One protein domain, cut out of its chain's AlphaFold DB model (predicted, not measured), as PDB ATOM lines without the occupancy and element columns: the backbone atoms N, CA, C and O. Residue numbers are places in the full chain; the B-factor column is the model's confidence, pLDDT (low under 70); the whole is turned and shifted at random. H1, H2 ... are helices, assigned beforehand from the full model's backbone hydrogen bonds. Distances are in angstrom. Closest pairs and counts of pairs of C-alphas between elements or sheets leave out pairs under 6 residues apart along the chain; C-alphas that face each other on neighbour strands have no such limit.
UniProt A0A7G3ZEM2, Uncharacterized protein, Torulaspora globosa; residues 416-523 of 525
ATOM      1  N   SER A 416      24.054  56.493  55.480       96.69
ATOM      2  CA  SER A 416      23.871  55.352  54.583       96.69
ATOM      3  C   SER A 416      25.039  55.261  53.598       96.69
ATOM      4  O   SER A 416      25.603  56.278  53.189       96.69
ATOM      5  N   ALA A 417      25.388  54.045  53.167       96.31
ATOM      6  CA  ALA A 417      26.484  53.837  52.217       96.31
ATOM      7  C   ALA A 417      26.273  54.602  50.896       96.31
ATOM      8  O   ALA A 417      27.232  55.082  50.303       96.31
ATOM      9  N   GLN A 418      25.022  54.760  50.448       97.06
ATOM     10  CA  GLN A 418      24.699  55.533  49.247       97.06
ATOM     11  C   GLN A 418      24.970  57.029  49.435       97.06
ATOM     12  O   GLN A 418      25.589  57.638  48.566       97.06
ATOM     13  N   LYS A 419      24.539  57.611  50.564       96.50
ATOM     14  CA  LYS A 419      24.781  59.028  50.867       96.50
ATOM     15  C   LYS A 419      26.276  59.308  51.005       96.50
ATOM     16  O   LYS A 419      26.762  60.308  50.497       96.50
ATOM     17  N   LEU A 420      27.005  58.375  51.608       96.69
ATOM     18  CA  LEU A 420      28.441  58.495  51.799       96.69
ATOM     19  C   LEU A 420      29.202  58.440  50.461       96.69
ATOM     20  O   LEU A 420      30.065  59.276  50.218       96.69
ATOM     21  N   ARG A 421      28.802  57.561  49.528       97.12
ATOM     22  CA  ARG A 421      29.326  57.573  48.145       97.12
ATOM     23  C   ARG A 421      29.038  58.882  47.414       97.12
ATOM     24  O   ARG A 421      29.879  59.331  46.645       97.12
ATOM     25  N   GLN A 422      27.847  59.455  47.602       96.81
ATOM     26  CA  GLN A 422      27.484  60.737  46.990       96.81
ATOM     27  C   GLN A 422      28.341  61.875  47.544       96.81
ATOM     28  O   GLN A 422      28.876  62.640  46.754       96.81
ATOM     29  N   SER A 423      28.530  61.928  48.865       95.56
ATOM     30  CA  SER A 423      29.373  62.939  49.511       95.56
ATOM     31  C   SER A 423      30.844  62.812  49.093       95.56
ATOM     32  O   SER A 423      31.437  63.799  48.674       95.56
ATOM     33  N   MET A 424      31.408  61.595  49.061       97.31
ATOM     34  CA  MET A 424      32.768  61.374  48.537       97.31
ATOM     35  C   MET A 424      32.913  61.881  47.098       97.31
ATOM     36  O   MET A 424      33.840  62.625  46.805       97.31
ATOM     37  N   LYS A 425      31.966  61.547  46.211       97.56
ATOM     38  CA  LYS A 425      31.984  62.037  44.823       97.56
ATOM     39  C   LYS A 425      31.834  63.555  44.717       97.56
ATOM     40  O   LYS A 425      32.428  64.145  43.825       97.56
ATOM     41  N   ALA A 426      31.030  64.175  45.578       96.69
ATOM     42  CA  ALA A 426      30.832  65.624  45.576       96.69
ATOM     43  C   ALA A 426      32.116  66.371  45.966       96.69
ATOM     44  O   ALA A 426      32.454  67.376  45.344       96.69
ATOM     45  N   ILE A 427      32.850  65.831  46.942       96.94
ATOM     46  CA  ILE A 427      34.140  66.362  47.396       96.94
ATOM     47  C   ILE A 427      35.253  66.096  46.364       96.94
ATOM     48  O   ILE A 427      36.177  66.894  46.251       96.94
ATOM     49  N   GLY A 428      35.154  65.016  45.582       97.31
ATOM     50  CA  GLY A 428      36.190  64.590  44.630       97.31
ATOM     51  C   GLY A 428      37.091  63.475  45.172       97.31
ATOM     52  O   GLY A 428      38.299  63.451  44.951       97.31
ATOM     53  N   LEU A 429      36.508  62.562  45.948       97.50
ATOM     54  CA  LEU A 429      37.159  61.366  46.473       97.50
ATOM     55  C   LEU A 429      36.615  60.111  45.788       97.50
ATOM     56  O   LEU A 429      35.426  59.997  45.465       97.50
ATOM     57  N   LYS A 430      37.484  59.114  45.639       97.56
ATOM     58  CA  LYS A 430      37.197  57.817  45.031       97.56
ATOM     59  C   LYS A 430      36.305  56.972  45.955       97.56
ATOM     60  O   LYS A 430      36.741  56.556  47.026       97.56
ATOM     61  N   PRO A 431      35.061  56.643  45.561       96.88
ATOM     62  CA  PRO A 431      34.182  55.839  46.402       96.88
ATOM     63  C   PRO A 431      34.667  54.383  46.487       96.88
ATOM     64  O   PRO A 431      34.753  53.681  45.478       96.88
ATOM     65  N   CYS A 432      34.929  53.895  47.701       96.50
ATOM     66  CA  CYS A 432      35.312  52.501  47.944       96.50
ATOM     67  C   CYS A 432      34.107  51.538  47.941       96.50
ATOM     68  O   CYS A 432      32.939  51.927  48.058       96.50
ATOM     69  N   ARG A 433      34.387  50.230  47.835       95.38
ATOM     70  CA  ARG A 433      33.344  49.186  47.825       95.38
ATOM     71  C   ARG A 433      32.640  49.066  49.178       95.38
ATOM     72  O   ARG A 433      31.407  49.021  49.215       95.38
ATOM     73  N   SER A 434      33.410  49.030  50.267       97.31
ATOM     74  CA  SER A 434      32.897  48.824  51.626       97.31
ATOM     75  C   SER A 434      32.677  50.140  52.378       97.31
ATOM     76  O   SER A 434      33.400  51.115  52.183       97.31
ATOM     77  N   LYS A 435      31.674  50.171  53.269       96.69
ATOM     78  CA  LYS A 435      31.372  51.355  54.093       96.69
ATOM     79  C   LYS A 435      32.530  51.718  55.026       96.69
ATOM     80  O   LYS A 435      32.812  52.899  55.176       96.69
ATOM     81  N   SER A 436      33.203  50.727  55.610       96.31
ATOM     82  CA  SER A 436      34.360  50.947  56.485       96.31
ATOM     83  C   SER A 436      35.524  51.608  55.748       96.31
ATOM     84  O   SER A 436      36.051  52.594  56.244       96.31
ATOM     85  N   GLN A 437      35.868  51.143  54.540       96.62
ATOM     86  CA  GLN A 437      36.915  51.775  53.723       96.62
ATOM     87  C   GLN A 437      36.560  53.209  53.337       96.62
ATOM     88  O   GLN A 437      37.421  54.078  53.360       96.62
ATOM     89  N   MET A 438      35.295  53.475  53.007       96.94
ATOM     90  CA  MET A 438      34.883  54.836  52.679       96.94
ATOM     91  C   MET A 438      34.945  55.778  53.893       96.94
ATOM     92  O   MET A 438      35.321  56.935  53.744       96.94
ATOM     93  N   ILE A 439      34.603  55.292  55.093       95.69
ATOM     94  CA  ILE A 439      34.765  56.066  56.334       95.69
ATOM     95  C   ILE A 439      36.249  56.329  56.596       95.69
ATOM     96  O   ILE A 439      36.601  57.473  56.846       95.69
ATOM     97  N   ALA A 440      37.110  55.315  56.465       94.69
ATOM     98  CA  ALA A 440      38.554  55.475  56.631       94.69
ATOM     99  C   ALA A 440      39.149  56.472  55.620       94.69
ATOM    100  O   ALA A 440      39.988  57.289  55.977       94.69
ATOM    101  N   SER A 441      38.671  56.459  54.370       95.19
ATOM    102  CA  SER A 441      39.080  57.420  53.340       95.19
ATOM    103  C   SER A 441      38.639  58.852  53.671       95.19
ATOM    104  O   SER A 441      39.436  59.776  53.544       95.19
ATOM    105  N   LEU A 442      37.406  59.048  54.158       94.44
ATOM    106  CA  LEU A 442      36.936  60.357  54.633       94.44
ATOM    107  C   LEU A 442      37.667  60.820  55.898       94.44
ATOM    108  O   LEU A 442      37.889  62.013  56.077       94.44
ATOM    109  N   GLU A 443      38.051  59.893  56.770       92.56
ATOM    110  CA  GLU A 443      38.834  60.182  57.969       92.56
ATOM    111  C   GLU A 443      40.253  60.627  57.602       92.56
ATOM    112  O   GLU A 443      40.700  61.672  58.075       92.56
ATOM    113  N   ALA A 444      40.919  59.918  56.686       92.88
ATOM    114  CA  ALA A 444      42.193  60.346  56.116       92.88
ATOM    115  C   ALA A 444      42.064  61.721  55.440       92.88
ATOM    116  O   ALA A 444      42.888  62.603  55.668       92.88
ATOM    117  N   ALA A 445      40.979  61.945  54.689       93.81
ATOM    118  CA  ALA A 445      40.694  63.237  54.074       93.81
ATOM    119  C   ALA A 445      40.496  64.350  55.105       93.81
ATOM    120  O   ALA A 445      40.960  65.460  54.885       93.81
ATOM    121  N   SER A 446      39.871  64.066  56.250       92.75
ATOM    122  CA  SER A 446      39.630  65.061  57.302       92.75
ATOM    123  C   SER A 446      40.899  65.578  57.986       92.75
ATOM    124  O   SER A 446      40.847  66.594  58.672       92.75
ATOM    125  N   GLN A 447      42.042  64.908  57.799       91.50
ATOM    126  CA  GLN A 447      43.337  65.418  58.260       91.50
ATOM    127  C   GLN A 447      43.842  66.573  57.385       91.50
ATOM    128  O   GLN A 447      44.592  67.421  57.859       91.50
ATOM    129  N   VAL A 448      43.426  66.603  56.115       91.19
ATOM    130  CA  VAL A 448      43.816  67.618  55.124       91.19
ATOM    131  C   VAL A 448      42.695  68.637  54.902       91.19
ATOM    132  O   VAL A 448      42.954  69.815  54.674       91.19
ATOM    133  N   LEU A 449      41.443  68.183  54.960       92.69
ATOM    134  CA  LEU A 449      40.247  68.957  54.650       92.69
ATOM    135  C   LEU A 449      39.549  69.401  55.930       92.69
ATOM    136  O   LEU A 449      39.255  68.587  56.808       92.69
ATOM    137  N   ASP A 450      39.190  70.681  55.999       91.88
ATOM    138  CA  ASP A 450      38.391  71.181  57.108       91.88
ATOM    139  C   ASP A 450      36.936  70.689  56.993       91.88
ATOM    140  O   ASP A 450      36.219  70.938  56.017       91.88
ATOM    141  N   SER A 451      36.488  69.975  58.026       88.25
ATOM    142  CA  SER A 451      35.112  69.487  58.162       88.25
ATOM    143  C   SER A 451      34.063  70.597  58.329       88.25
ATOM    144  O   SER A 451      32.867  70.316  58.229       88.25
ATOM    145  N   SER A 452      34.488  71.836  58.601       90.38
ATOM    146  CA  SER A 452      33.612  73.007  58.715       90.38
ATOM    147  C   SER A 452      33.174  73.566  57.352       90.38
ATOM    148  O   SER A 452      32.152  74.253  57.264       90.38
ATOM    149  N   CYS A 453      33.914  73.245  56.289       92.88
ATOM    150  CA  CYS A 453      33.696  73.770  54.949       92.88
ATOM    151  C   CYS A 453      32.586  73.033  54.186       92.88
ATOM    152  O   CYS A 453      32.259  71.873  54.445       92.88
ATOM    153  N   THR A 454      32.024  73.714  53.189       94.88
ATOM    154  CA  THR A 454      31.099  73.103  52.222       94.88
ATOM    155  C   THR A 454      31.827  72.108  51.310       94.88
ATOM    156  O   THR A 454      33.030  72.231  51.095       94.88
ATOM    157  N   GLU A 455      31.109  71.145  50.718       94.81
ATOM    158  CA  GLU A 455      31.705  70.125  49.828       94.81
ATOM    159  C   GLU A 455      32.478  70.752  48.651       94.81
ATOM    160  O   GLU A 455      33.548  70.278  48.277       94.81
ATOM    161  N   LEU A 456      31.980  71.871  48.112       94.75
ATOM    162  CA  LEU A 456      32.639  72.616  47.038       94.75
ATOM    163  C   LEU A 456      33.939  73.280  47.521       94.75
ATOM    164  O   LEU A 456      34.960  73.193  46.847       94.75
ATOM    165  N   GLN A 457      33.935  73.884  48.713       96.44
ATOM    166  CA  GLN A 457      35.151  74.435  49.326       96.44
ATOM    167  C   GLN A 457      36.176  73.341  49.634       96.44
ATOM    168  O   GLN A 457      37.361  73.534  49.393       96.44
ATOM    169  N   GLN A 458      35.735  72.173  50.108       96.31
ATOM    170  CA  GLN A 458      36.616  71.026  50.328       96.31
ATOM    171  C   GLN A 458      37.268  70.560  49.023       96.31
ATOM    172  O   GLN A 458      38.465  70.293  49.003       96.31
ATOM    173  N   ARG A 459      36.519  70.543  47.916       96.75
ATOM    174  CA  ARG A 459      37.080  70.261  46.592       96.75
ATOM    175  C   ARG A 459      38.135  71.292  46.172       96.75
ATOM    176  O   ARG A 459      39.172  70.909  45.642       96.75
ATOM    177  N   HIS A 460      37.922  72.578  46.455       96.75
ATOM    178  CA  HIS A 460      38.951  73.602  46.235       96.75
ATOM    179  C   HIS A 460      40.189  73.397  47.116       96.75
ATOM    180  O   HIS A 460      41.301  73.532  46.621       96.75
ATOM    181  N   LEU A 461      40.035  72.973  48.374       97.00
ATOM    182  CA  LEU A 461      41.181  72.626  49.222       97.00
ATOM    183  C   LEU A 461      41.988  71.446  48.653       97.00
ATOM    184  O   LEU A 461      43.215  71.438  48.761       97.00
ATOM    185  N   ILE A 462      41.331  70.471  48.007       97.56
ATOM    186  CA  ILE A 462      42.025  69.403  47.266       97.56
ATOM    187  C   ILE A 462      42.826  69.998  46.103       97.56
ATOM    188  O   ILE A 462      43.978  69.616  45.914       97.56
ATOM    189  N   TYR A 463      42.253  70.941  45.352       98.06
ATOM    190  CA  TYR A 463      42.949  71.625  44.256       98.06
ATOM    191  C   TYR A 463      44.168  72.406  44.748       98.06
ATOM    192  O   TYR A 463      45.244  72.283  44.170       98.06
ATOM    193  N   ASP A 464      44.035  73.139  45.850       97.56
ATOM    194  CA  ASP A 464      45.148  73.873  46.451       97.56
ATOM    195  C   ASP A 464      46.253  72.921  46.919       97.56
ATOM    196  O   ASP A 464      47.440  73.207  46.755       97.56
ATOM    197  N   ASN A 465      45.879  71.772  47.487       97.19
ATOM    198  CA  ASN A 465      46.836  70.753  47.903       97.19
ATOM    199  C   ASN A 465      47.553  70.118  46.700       97.19
ATOM    200  O   ASN A 465      48.776  70.010  46.710       97.19
ATOM    201  N   LEU A 466      46.820  69.768  45.638       98.06
ATOM    202  CA  LEU A 466      47.389  69.285  44.375       98.06
ATOM    203  C   LEU A 466      48.416  70.272  43.813       98.06
ATOM    204  O   LEU A 466      49.547  69.892  43.514       98.06
ATOM    205  N   THR A 467      48.053  71.551  43.750       98.25
ATOM    206  CA  THR A 467      48.938  72.622  43.291       98.25
ATOM    207  C   THR A 467      50.194  72.726  44.165       98.25
ATOM    208  O   THR A 467      51.306  72.771  43.639       98.25
ATOM    209  N   LYS A 468      50.063  72.674  45.499       97.94
ATOM    210  CA  LYS A 468      51.212  72.658  46.429       97.94
ATOM    211  C   LYS A 468      52.130  71.450  46.216       97.94
ATOM    212  O   LYS A 468      53.351  71.603  46.280       97.94
ATOM    213  N   LEU A 469      51.571  70.268  45.953       97.94
ATOM    214  CA  LEU A 469      52.349  69.058  45.673       97.94
ATOM    215  C   LEU A 469      53.129  69.179  44.361       97.94
ATOM    216  O   LEU A 469      54.298  68.798  44.319       97.94
ATOM    217  N   VAL A 470      52.533  69.770  43.320       98.12
ATOM    218  CA  VAL A 470      53.245  70.037  42.060       98.12
ATOM    219  C   VAL A 470      54.389  71.027  42.264       98.12
ATOM    220  O   VAL A 470      55.500  70.746  41.823       98.12
ATOM    221  N   TYR A 471      54.176  72.116  43.008       97.94
ATOM    222  CA  TYR A 471      55.257  73.052  43.357       97.94
ATOM    223  C   TYR A 471      56.383  72.405  44.173       97.94
ATOM    224  O   TYR A 471      57.540  72.799  44.052       97.94
ATOM    225  N   SER A 472      56.058  71.396  44.982       98.12
ATOM    226  CA  SER A 472      57.037  70.667  45.794       98.12
ATOM    227  C   SER A 472      57.871  69.665  44.983       98.12
ATOM    228  O   SER A 472      58.873  69.166  45.491       98.12
ATOM    229  N   CYS A 473      57.491  69.363  43.736       98.06
ATOM    230  CA  CYS A 473      58.182  68.417  42.863       98.06
ATOM    231  C   CYS A 473      58.772  69.141  41.633       98.06
ATOM    232  O   CYS A 473      58.089  69.260  40.612       98.06
ATOM    233  N   PRO A 474      60.050  69.577  41.675       97.94
ATOM    234  CA  PRO A 474      60.652  70.386  40.610       97.94
ATOM    235  C   PRO A 474      60.569  69.741  39.224       97.94
ATOM    236  O   PRO A 474      60.248  70.414  38.252       97.94
ATOM    237  N   SER A 475      60.766  68.422  39.134       97.62
ATOM    238  CA  SER A 475      60.695  67.696  37.859       97.62
ATOM    239  C   SER A 475      59.296  67.674  37.244       97.62
ATOM    240  O   SER A 475      59.158  67.548  36.033       97.62
ATOM    241  N   LEU A 476      58.247  67.718  38.071       97.94
ATOM    242  CA  LEU A 476      56.872  67.777  37.579       97.94
ATOM    243  C   LEU A 476      56.519  69.212  37.186       97.94
ATOM    244  O   LEU A 476      55.922  69.430  36.136       97.94
ATOM    245  N   LEU A 477      56.941  70.170  38.011       98.25
ATOM    246  CA  LEU A 477      56.752  71.595  37.785       98.25
ATOM    247  C   LEU A 477      57.400  72.066  36.473       98.25
ATOM    248  O   LEU A 477      56.765  72.777  35.701       98.25
ATOM    249  N   GLU A 478      58.628  71.622  36.191       98.31
ATOM    250  CA  GLU A 478      59.336  71.911  34.938       98.31
ATOM    251  C   GLU A 478      58.510  71.470  33.724       98.31
ATOM    252  O   GLU A 478      58.250  72.276  32.837       98.31
ATOM    253  N   ARG A 479      57.993  70.233  33.736       98.25
ATOM    254  CA  ARG A 479      57.154  69.709  32.646       98.25
ATOM    255  C   ARG A 479      55.874  70.509  32.437       98.25
ATOM    256  O   ARG A 479      55.454  70.684  31.296       98.25
ATOM    257  N   VAL A 480      55.257  70.971  33.527       98.06
ATOM    258  CA  VAL A 480      54.049  71.804  33.473       98.06
ATOM    259  C   VAL A 480      54.358  73.148  32.809       98.06
ATOM    260  O   VAL A 480      53.652  73.529  31.880       98.06
ATOM    261  N   TYR A 481      55.431  73.836  33.211       97.88
ATOM    262  CA  TYR A 481      55.792  75.135  32.624       97.88
ATOM    263  C   TYR A 481      56.335  75.046  31.195       97.88
ATOM    264  O   TYR A 481      56.219  76.010  30.442       97.88
ATOM    265  N   THR A 482      56.892  73.903  30.789       98.31
ATOM    266  CA  THR A 482      57.297  73.661  29.396       98.31
ATOM    267  C   THR A 482      56.161  73.111  28.526       98.31
ATOM    268  O   THR A 482      56.429  72.674  27.408       98.31
ATOM    269  N   TYR A 483      54.916  73.075  29.024       97.69
ATOM    270  CA  TYR A 483      53.746  72.510  28.334       97.69
ATOM    271  C   TYR A 483      53.971  71.085  27.803       97.69
ATOM    272  O   TYR A 483      53.408  70.682  26.782       97.69
ATOM    273  N   GLN A 484      54.813  70.300  28.482       98.12
ATOM    274  CA  GLN A 484      55.071  68.933  28.060       98.12
ATOM    275  C   GLN A 484      53.839  68.075  28.385       98.12
ATOM    276  O   GLN A 484      53.349  68.143  29.513       98.12
ATOM    277  N   PRO A 485      53.346  67.234  27.459       98.06
ATOM    278  CA  PRO A 485      52.216  66.361  27.743       98.06
ATOM    279  C   PRO A 485      52.568  65.357  28.856       98.06
ATOM    280  O   PRO A 485      53.585  64.662  28.774       98.06
ATOM    281  N   ILE A 486      51.739  65.273  29.901       98.38
ATOM    282  CA  ILE A 486      51.979  64.410  31.067       98.38
ATOM    283  C   ILE A 486      50.985  63.239  31.062       98.38
ATOM    284  O   ILE A 486      49.773  63.465  31.136       98.38
ATOM    285  N   PRO A 487      51.450  61.975  31.049       97.81
ATOM    286  CA  PRO A 487      50.568  60.827  31.231       97.81
ATOM    287  C   PRO A 487      49.885  60.866  32.596       97.81
ATOM    288  O   PRO A 487      50.558  60.999  33.621       97.81
ATOM    289  N   LEU A 488      48.560  60.687  32.628       97.12
ATOM    290  CA  LEU A 488      47.798  60.740  33.883       97.12
ATOM    291  C   LEU A 488      48.334  59.752  34.933       97.12
ATOM    292  O   LEU A 488      48.477  60.114  36.097       97.12
ATOM    293  N   ASN A 489      48.705  58.537  34.521       96.88
ATOM    294  CA  ASN A 489      49.270  57.528  35.424       96.88
ATOM    295  C   ASN A 489      50.608  57.971  36.036       96.88
ATOM    296  O   ASN A 489      50.867  57.703  37.206       96.88
ATOM    297  N   TYR A 490      51.445  58.673  35.264       97.50
ATOM    298  CA  TYR A 490      52.710  59.221  35.758       97.50
ATOM    299  C   TYR A 490      52.462  60.342  36.773       97.50
ATOM    300  O   TYR A 490      53.090  60.360  37.830       97.50
ATOM    301  N   LEU A 491      51.520  61.245  36.476       97.88
ATOM    302  CA  LEU A 491      51.116  62.308  37.395       97.88
ATOM    303  C   LEU A 491      50.600  61.723  38.717       97.88
ATOM    304  O   LEU A 491      51.068  62.122  39.780       97.88
ATOM    305  N   LEU A 492      49.695  60.743  38.655       97.25
ATOM    306  CA  LEU A 492      49.158  60.059  39.833       97.25
ATOM    307  C   LEU A 492      50.254  59.381  40.653       97.25
ATOM    308  O   LEU A 492      50.308  59.581  41.860       97.25
ATOM    309  N   ALA A 493      51.160  58.637  40.012       97.69
ATOM    310  CA  ALA A 493      52.257  57.969  40.709       97.69
ATOM    311  C   ALA A 493      53.140  58.967  41.477       97.69
ATOM    312  O   ALA A 493      53.453  58.734  42.641       97.69
ATOM    313  N   ARG A 494      53.482  60.107  40.858       98.06
ATOM    314  CA  ARG A 494      54.276  61.167  41.500       98.06
ATOM    315  C   ARG A 494      53.533  61.877  42.627       98.06
ATOM    316  O   ARG A 494      54.126  62.158  43.664       98.06
ATOM    317  N   LEU A 495      52.242  62.153  42.447       97.56
ATOM    318  CA  LEU A 495      51.414  62.776  43.480       97.56
ATOM    319  C   LEU A 495      51.222  61.849  44.691       97.56
ATOM    320  O   LEU A 495      51.308  62.316  45.824       97.56
ATOM    321  N   THR A 496      51.023  60.548  44.465       97.25
ATOM    322  CA  THR A 496      50.889  59.540  45.529       97.25
ATOM    323  C   THR A 496      52.214  59.269  46.246       97.25
ATOM    324  O   THR A 496      52.213  59.070  47.458       97.25
ATOM    325  N   GLU A 497      53.345  59.311  45.532       97.62
ATOM    326  CA  GLU A 497      54.691  59.240  46.124       97.62
ATOM    327  C   GLU A 497      54.945  60.415  47.084       97.62
ATOM    328  O   GLU A 497      55.488  60.219  48.170       97.62
ATOM    329  N   ALA A 498      54.503  61.625  46.721       97.31
ATOM    330  CA  ALA A 498      54.644  62.815  47.560       97.31
ATOM    331  C   ALA A 498      53.645  62.855  48.730       97.31
ATOM    332  O   ALA A 498      53.984  63.323  49.818       97.31
ATOM    333  N   ASN A 499      52.408  62.390  48.526       96.56
ATOM    334  CA  ASN A 499      51.391  62.337  49.569       96.56
ATOM    335  C   ASN A 499      50.450  61.126  49.385       96.56
ATOM    336  O   ASN A 499      49.630  61.134  48.462       96.56
ATOM    337  N   PRO A 500      50.470  60.135  50.304       96.38
ATOM    338  CA  PRO A 500      49.617  58.946  50.226       96.38
ATOM    339  C   PRO A 500      48.112  59.240  50.163       96.38
ATOM    340  O   PRO A 500      47.352  58.429  49.637       96.38
ATOM    341  N   PHE A 501      47.668  60.402  50.657       96.12
ATOM    342  CA  PHE A 501      46.272  60.841  50.558       96.12
ATOM    343  C   PHE A 501      45.766  60.883  49.107       96.12
ATOM    344  O   PHE A 501      44.579  60.666  48.860       96.12
ATOM    345  N   MET A 502      46.658  61.119  48.141       97.00
ATOM    346  CA  MET A 502      46.290  61.256  46.735       97.00
ATOM    347  C   MET A 502      45.721  59.977  46.112       97.00
ATOM    348  O   MET A 502      44.950  60.075  45.160       97.00
ATOM    349  N   ASP A 503      45.981  58.801  46.694       96.62
ATOM    350  CA  ASP A 503      45.366  57.533  46.265       96.62
ATOM    351  C   ASP A 503      43.837  57.500  46.491       96.62
ATOM    352  O   ASP A 503      43.095  56.728  45.874       96.62
ATOM    353  N   HIS A 504      43.333  58.370  47.370       96.94
ATOM    354  CA  HIS A 504      41.910  58.490  47.673       96.94
ATOM    355  C   HIS A 504      41.170  59.513  46.808       96.94
ATOM    356  O   HIS A 504      39.939  59.544  46.855       96.94
ATOM    357  N   VAL A 505      41.866  60.334  46.023       97.75
ATOM    358  CA  VAL A 505      41.246  61.328  45.133       97.75
ATOM    359  C   VAL A 505      40.821  60.643  43.833       97.75
ATOM    360  O   VAL A 505      41.510  59.757  43.327       97.75
ATOM    361  N   ASP A 506      39.650  60.987  43.297       97.50
ATOM    362  CA  ASP A 506      39.185  60.380  42.052       97.50
ATOM    363  C   ASP A 506      39.843  61.012  40.812       97.50
ATOM    364  O   ASP A 506      40.072  62.219  40.727       97.50
ATOM    365  N   GLU A 507      40.123  60.182  39.804       97.25
ATOM    366  CA  GLU A 507      40.745  60.635  38.552       97.25
ATOM    367  C   GLU A 507      39.985  61.777  37.851       97.25
ATOM    368  O   GLU A 507      40.647  62.687  37.349       97.25
ATOM    369  N   PRO A 508      38.632  61.795  37.793       97.50
ATOM    370  CA  PRO A 508      37.898  62.904  37.181       97.50
ATOM    371  C   PRO A 508      38.160  64.255  37.853       97.50
ATOM    372  O   PRO A 508      38.237  65.275  37.165       97.50
ATOM    373  N   THR A 509      38.326  64.281  39.178       98.12
ATOM    374  CA  THR A 509      38.646  65.509  39.920       98.12
ATOM    375  C   THR A 509      40.047  65.996  39.590       98.12
ATOM    376  O   THR A 509      40.228  67.193  39.381       98.12
ATOM    377  N   ILE A 510      41.013  65.085  39.450       98.12
ATOM    378  CA  ILE A 510      42.386  65.425  39.048       98.12
ATOM    379  C   ILE A 510      42.428  65.935  37.605       98.12
ATOM    380  O   ILE A 510      43.110  66.918  37.343       98.12
ATOM    381  N   ARG A 511      41.656  65.341  36.684       98.00
ATOM    382  CA  ARG A 511      41.518  65.872  35.315       98.00
ATOM    383  C   ARG A 511      40.911  67.270  35.316       98.00
ATOM    384  O   ARG A 511      41.500  68.172  34.747       98.00
ATOM    385  N   THR A 512      39.810  67.473  36.044       98.12
ATOM    386  CA  THR A 512      39.163  68.795  36.141       98.12
ATOM    387  C   THR A 512      40.116  69.841  36.726       98.12
ATOM    388  O   THR A 512      40.137  70.985  36.288       98.12
ATOM    389  N   TRP A 513      40.905  69.464  37.734       98.38
ATOM    390  CA  TRP A 513      41.941  70.329  38.287       98.38
ATOM    391  C   TRP A 513      43.021  70.657  37.254       98.38
ATOM    392  O   TRP A 513      43.346  71.827  37.082       98.38
ATOM    393  N   ALA A 514      43.542  69.650  36.552       98.31
ATOM    394  CA  ALA A 514      44.556  69.829  35.520       98.31
ATOM    395  C   ALA A 514      44.055  70.742  34.389       98.31
ATOM    396  O   ALA A 514      44.766  71.669  34.012       98.31
ATOM    397  N   ASP A 515      42.810  70.554  33.941       98.19
ATOM    398  CA  ASP A 515      42.151  71.405  32.947       98.19
ATOM    399  C   ASP A 515      42.064  72.860  33.442       98.19
ATOM    400  O   ASP A 515      42.429  73.788  32.723       98.19
ATOM    401  N   ASN A 516      41.668  73.068  34.705       98.12
ATOM    402  CA  ASN A 516      41.602  74.399  35.320       98.12
ATOM    403  C   ASN A 516      42.978  75.072  35.468       98.12
ATOM    404  O   ASN A 516      43.045  76.296  35.549       98.12
ATOM    405  N   GLN A 517      44.058  74.293  35.557       98.06
ATOM    406  CA  GLN A 517      45.434  74.796  35.639       98.06
ATOM    407  C   GLN A 517      46.124  74.877  34.264       98.06
ATOM    408  O   GLN A 517      47.271  75.312  34.192       98.06
ATOM    409  N   GLY A 518      45.465  74.457  33.176       97.94
ATOM    410  CA  GLY A 518      46.064  74.415  31.838       97.94
ATOM    411  C   GLY A 518      47.147  73.341  31.666       97.94
ATOM    412  O   GLY A 518      48.030  73.489  30.824       97.94
ATOM    413  N   ILE A 519      47.109  72.266  32.459       98.31
ATOM    414  CA  ILE A 519      48.071  71.160  32.383       98.31
ATOM    415  C   ILE A 519      47.634  70.177  31.290       98.31
ATOM    416  O   ILE A 519      46.578  69.552  31.382       98.31
ATOM    417  N   CYS A 520      48.477  69.978  30.276       97.94
ATOM    418  CA  CYS A 520      48.206  69.049  29.180       97.94
ATOM    419  C   CYS A 520      48.353  67.584  29.629       97.94
ATOM    420  O   CYS A 520      49.464  67.057  29.725       97.94
ATOM    421  N   LEU A 521      47.232  66.902  29.878       98.00
ATOM    422  CA  LEU A 521      47.216  65.472  30.199       98.00
ATOM    423  C   LEU A 521      47.094  64.607  28.941       98.00
ATOM    424  O   LEU A 521      46.231  64.841  28.099       98.00
ATOM    425  N   THR A 522      47.885  63.536  28.855       97.19
ATOM    426  CA  THR A 522      47.701  62.489  27.836       97.19
ATOM    427  C   THR A 522      46.982  61.292  28.441       97.19
ATOM    428  O   THR A 522      47.410  60.752  29.469       97.19
ATOM    429  N   SER A 523      45.909  60.830  27.796       90.44
ATOM    430  CA  SER A 523      45.336  59.518  28.091       90.44
ATOM    431  C   SER A 523      46.345  58.452  27.679       90.44
ATOM    432  O   SER A 523      46.638  58.319  26.495       90.44
TER     433      SER A 523
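AT A GLANCE: This is residues 416 to 523 of the 525 residues of an uncharacterized protein of Torulaspora globosa (UniProt A0A7G3ZEM2). One long helix, H3, runs along the longest axis of an elongated, all-helix body, with H1 packed on its first residues, H2 side by side with H1, and H4 and H5 gathered at its other end. H4 turns a corner off the end of H3, H5 crosses H3 near that end, H7 crosses it near Tyr 463, and the short H6 lies between H2 and H5. The printed part has 108 residues with seven named helices, H1 to H7 in order along the chain, and no named strand. It is compact, with a radius of gyration of the C-alphas of 14.1 A, and spans 45 by 26 by 21 A.

IN THESE COORDINATES: H3, residues 455 to 472, is the longest helix, 25.7 A from C-alpha 455 at (31.705, 70.125, 49.828) to C-alpha 472 at (57.037, 70.667, 45.794). Before it come H1, residues 417 to 427, 15.5 A, beginning at C-alpha 417 (26.484, 53.837, 52.217), and H2, residues 435 to 446, 16.3 A. After it come H4, residues 474 to 481, 10.5 A; H5, residues 488 to 498, 15.4 A; H6, residues 500 to 504, 8.1 A; and H7, residues 507 to 516, 14.2 A, ending at C-alpha 516 (41.602, 74.399, 35.320).

HOW THE PARTS SIT: H3 is the hub, touching three helices. Its residues 455 to 459 alone touch H1 at a steep tilt of 54 degrees, the same way; the closest C-alphas, of Ile 427 and Arg 459, are 4.9 A apart. H1 touches H2 at a shallow tilt of 28 degrees, the same way, closest at the C-alphas of Ala 417 and Lys 435, 5.8 A. H2 and H3 are apart. With residues 466 to 470 alone H3 touches H5, about perpendicular at 82 degrees; the closest C-alphas, of Leu 469 and Leu 495, are 6.7 A apart. H3 and H4 touch only at the corner, and only just, with 3 pairs of C-alphas within 8 A; the closest, of Val 470 and Leu 477, are 5.7 A apart. H7 is close to H3 but not clearly touching, at 74 degrees, about perpendicular; the closest C-alphas, of Tyr 463 and Trp 513, are 6.2 A apart. H5 touches H6, closest at the C-alphas of Thr 496 and Met 502, 5.1 A. H6 and H2 only just touch, with 3 pairs within 8 A, closest at the C-alphas of Ser 441 and His 504, 6.4 A. In H1, H2, H3, H5 and H7 every O i to N i+4 pair is within hydrogen-bond range; in H4 it is 3 of 4, and in H6 0 of 1, with 2 of 2 O i to N i+3 pairs within range.

THE WHOLE: The two C-alphas farthest apart, of Ser 416 and Thr 482, are 45.7 A apart. The printed part has no cut and no long link. Residues 486 to 487 pair parallel with residues 521 to 522. The mean pLDDT of the printed part is 96.6, and no printed residue is under 70.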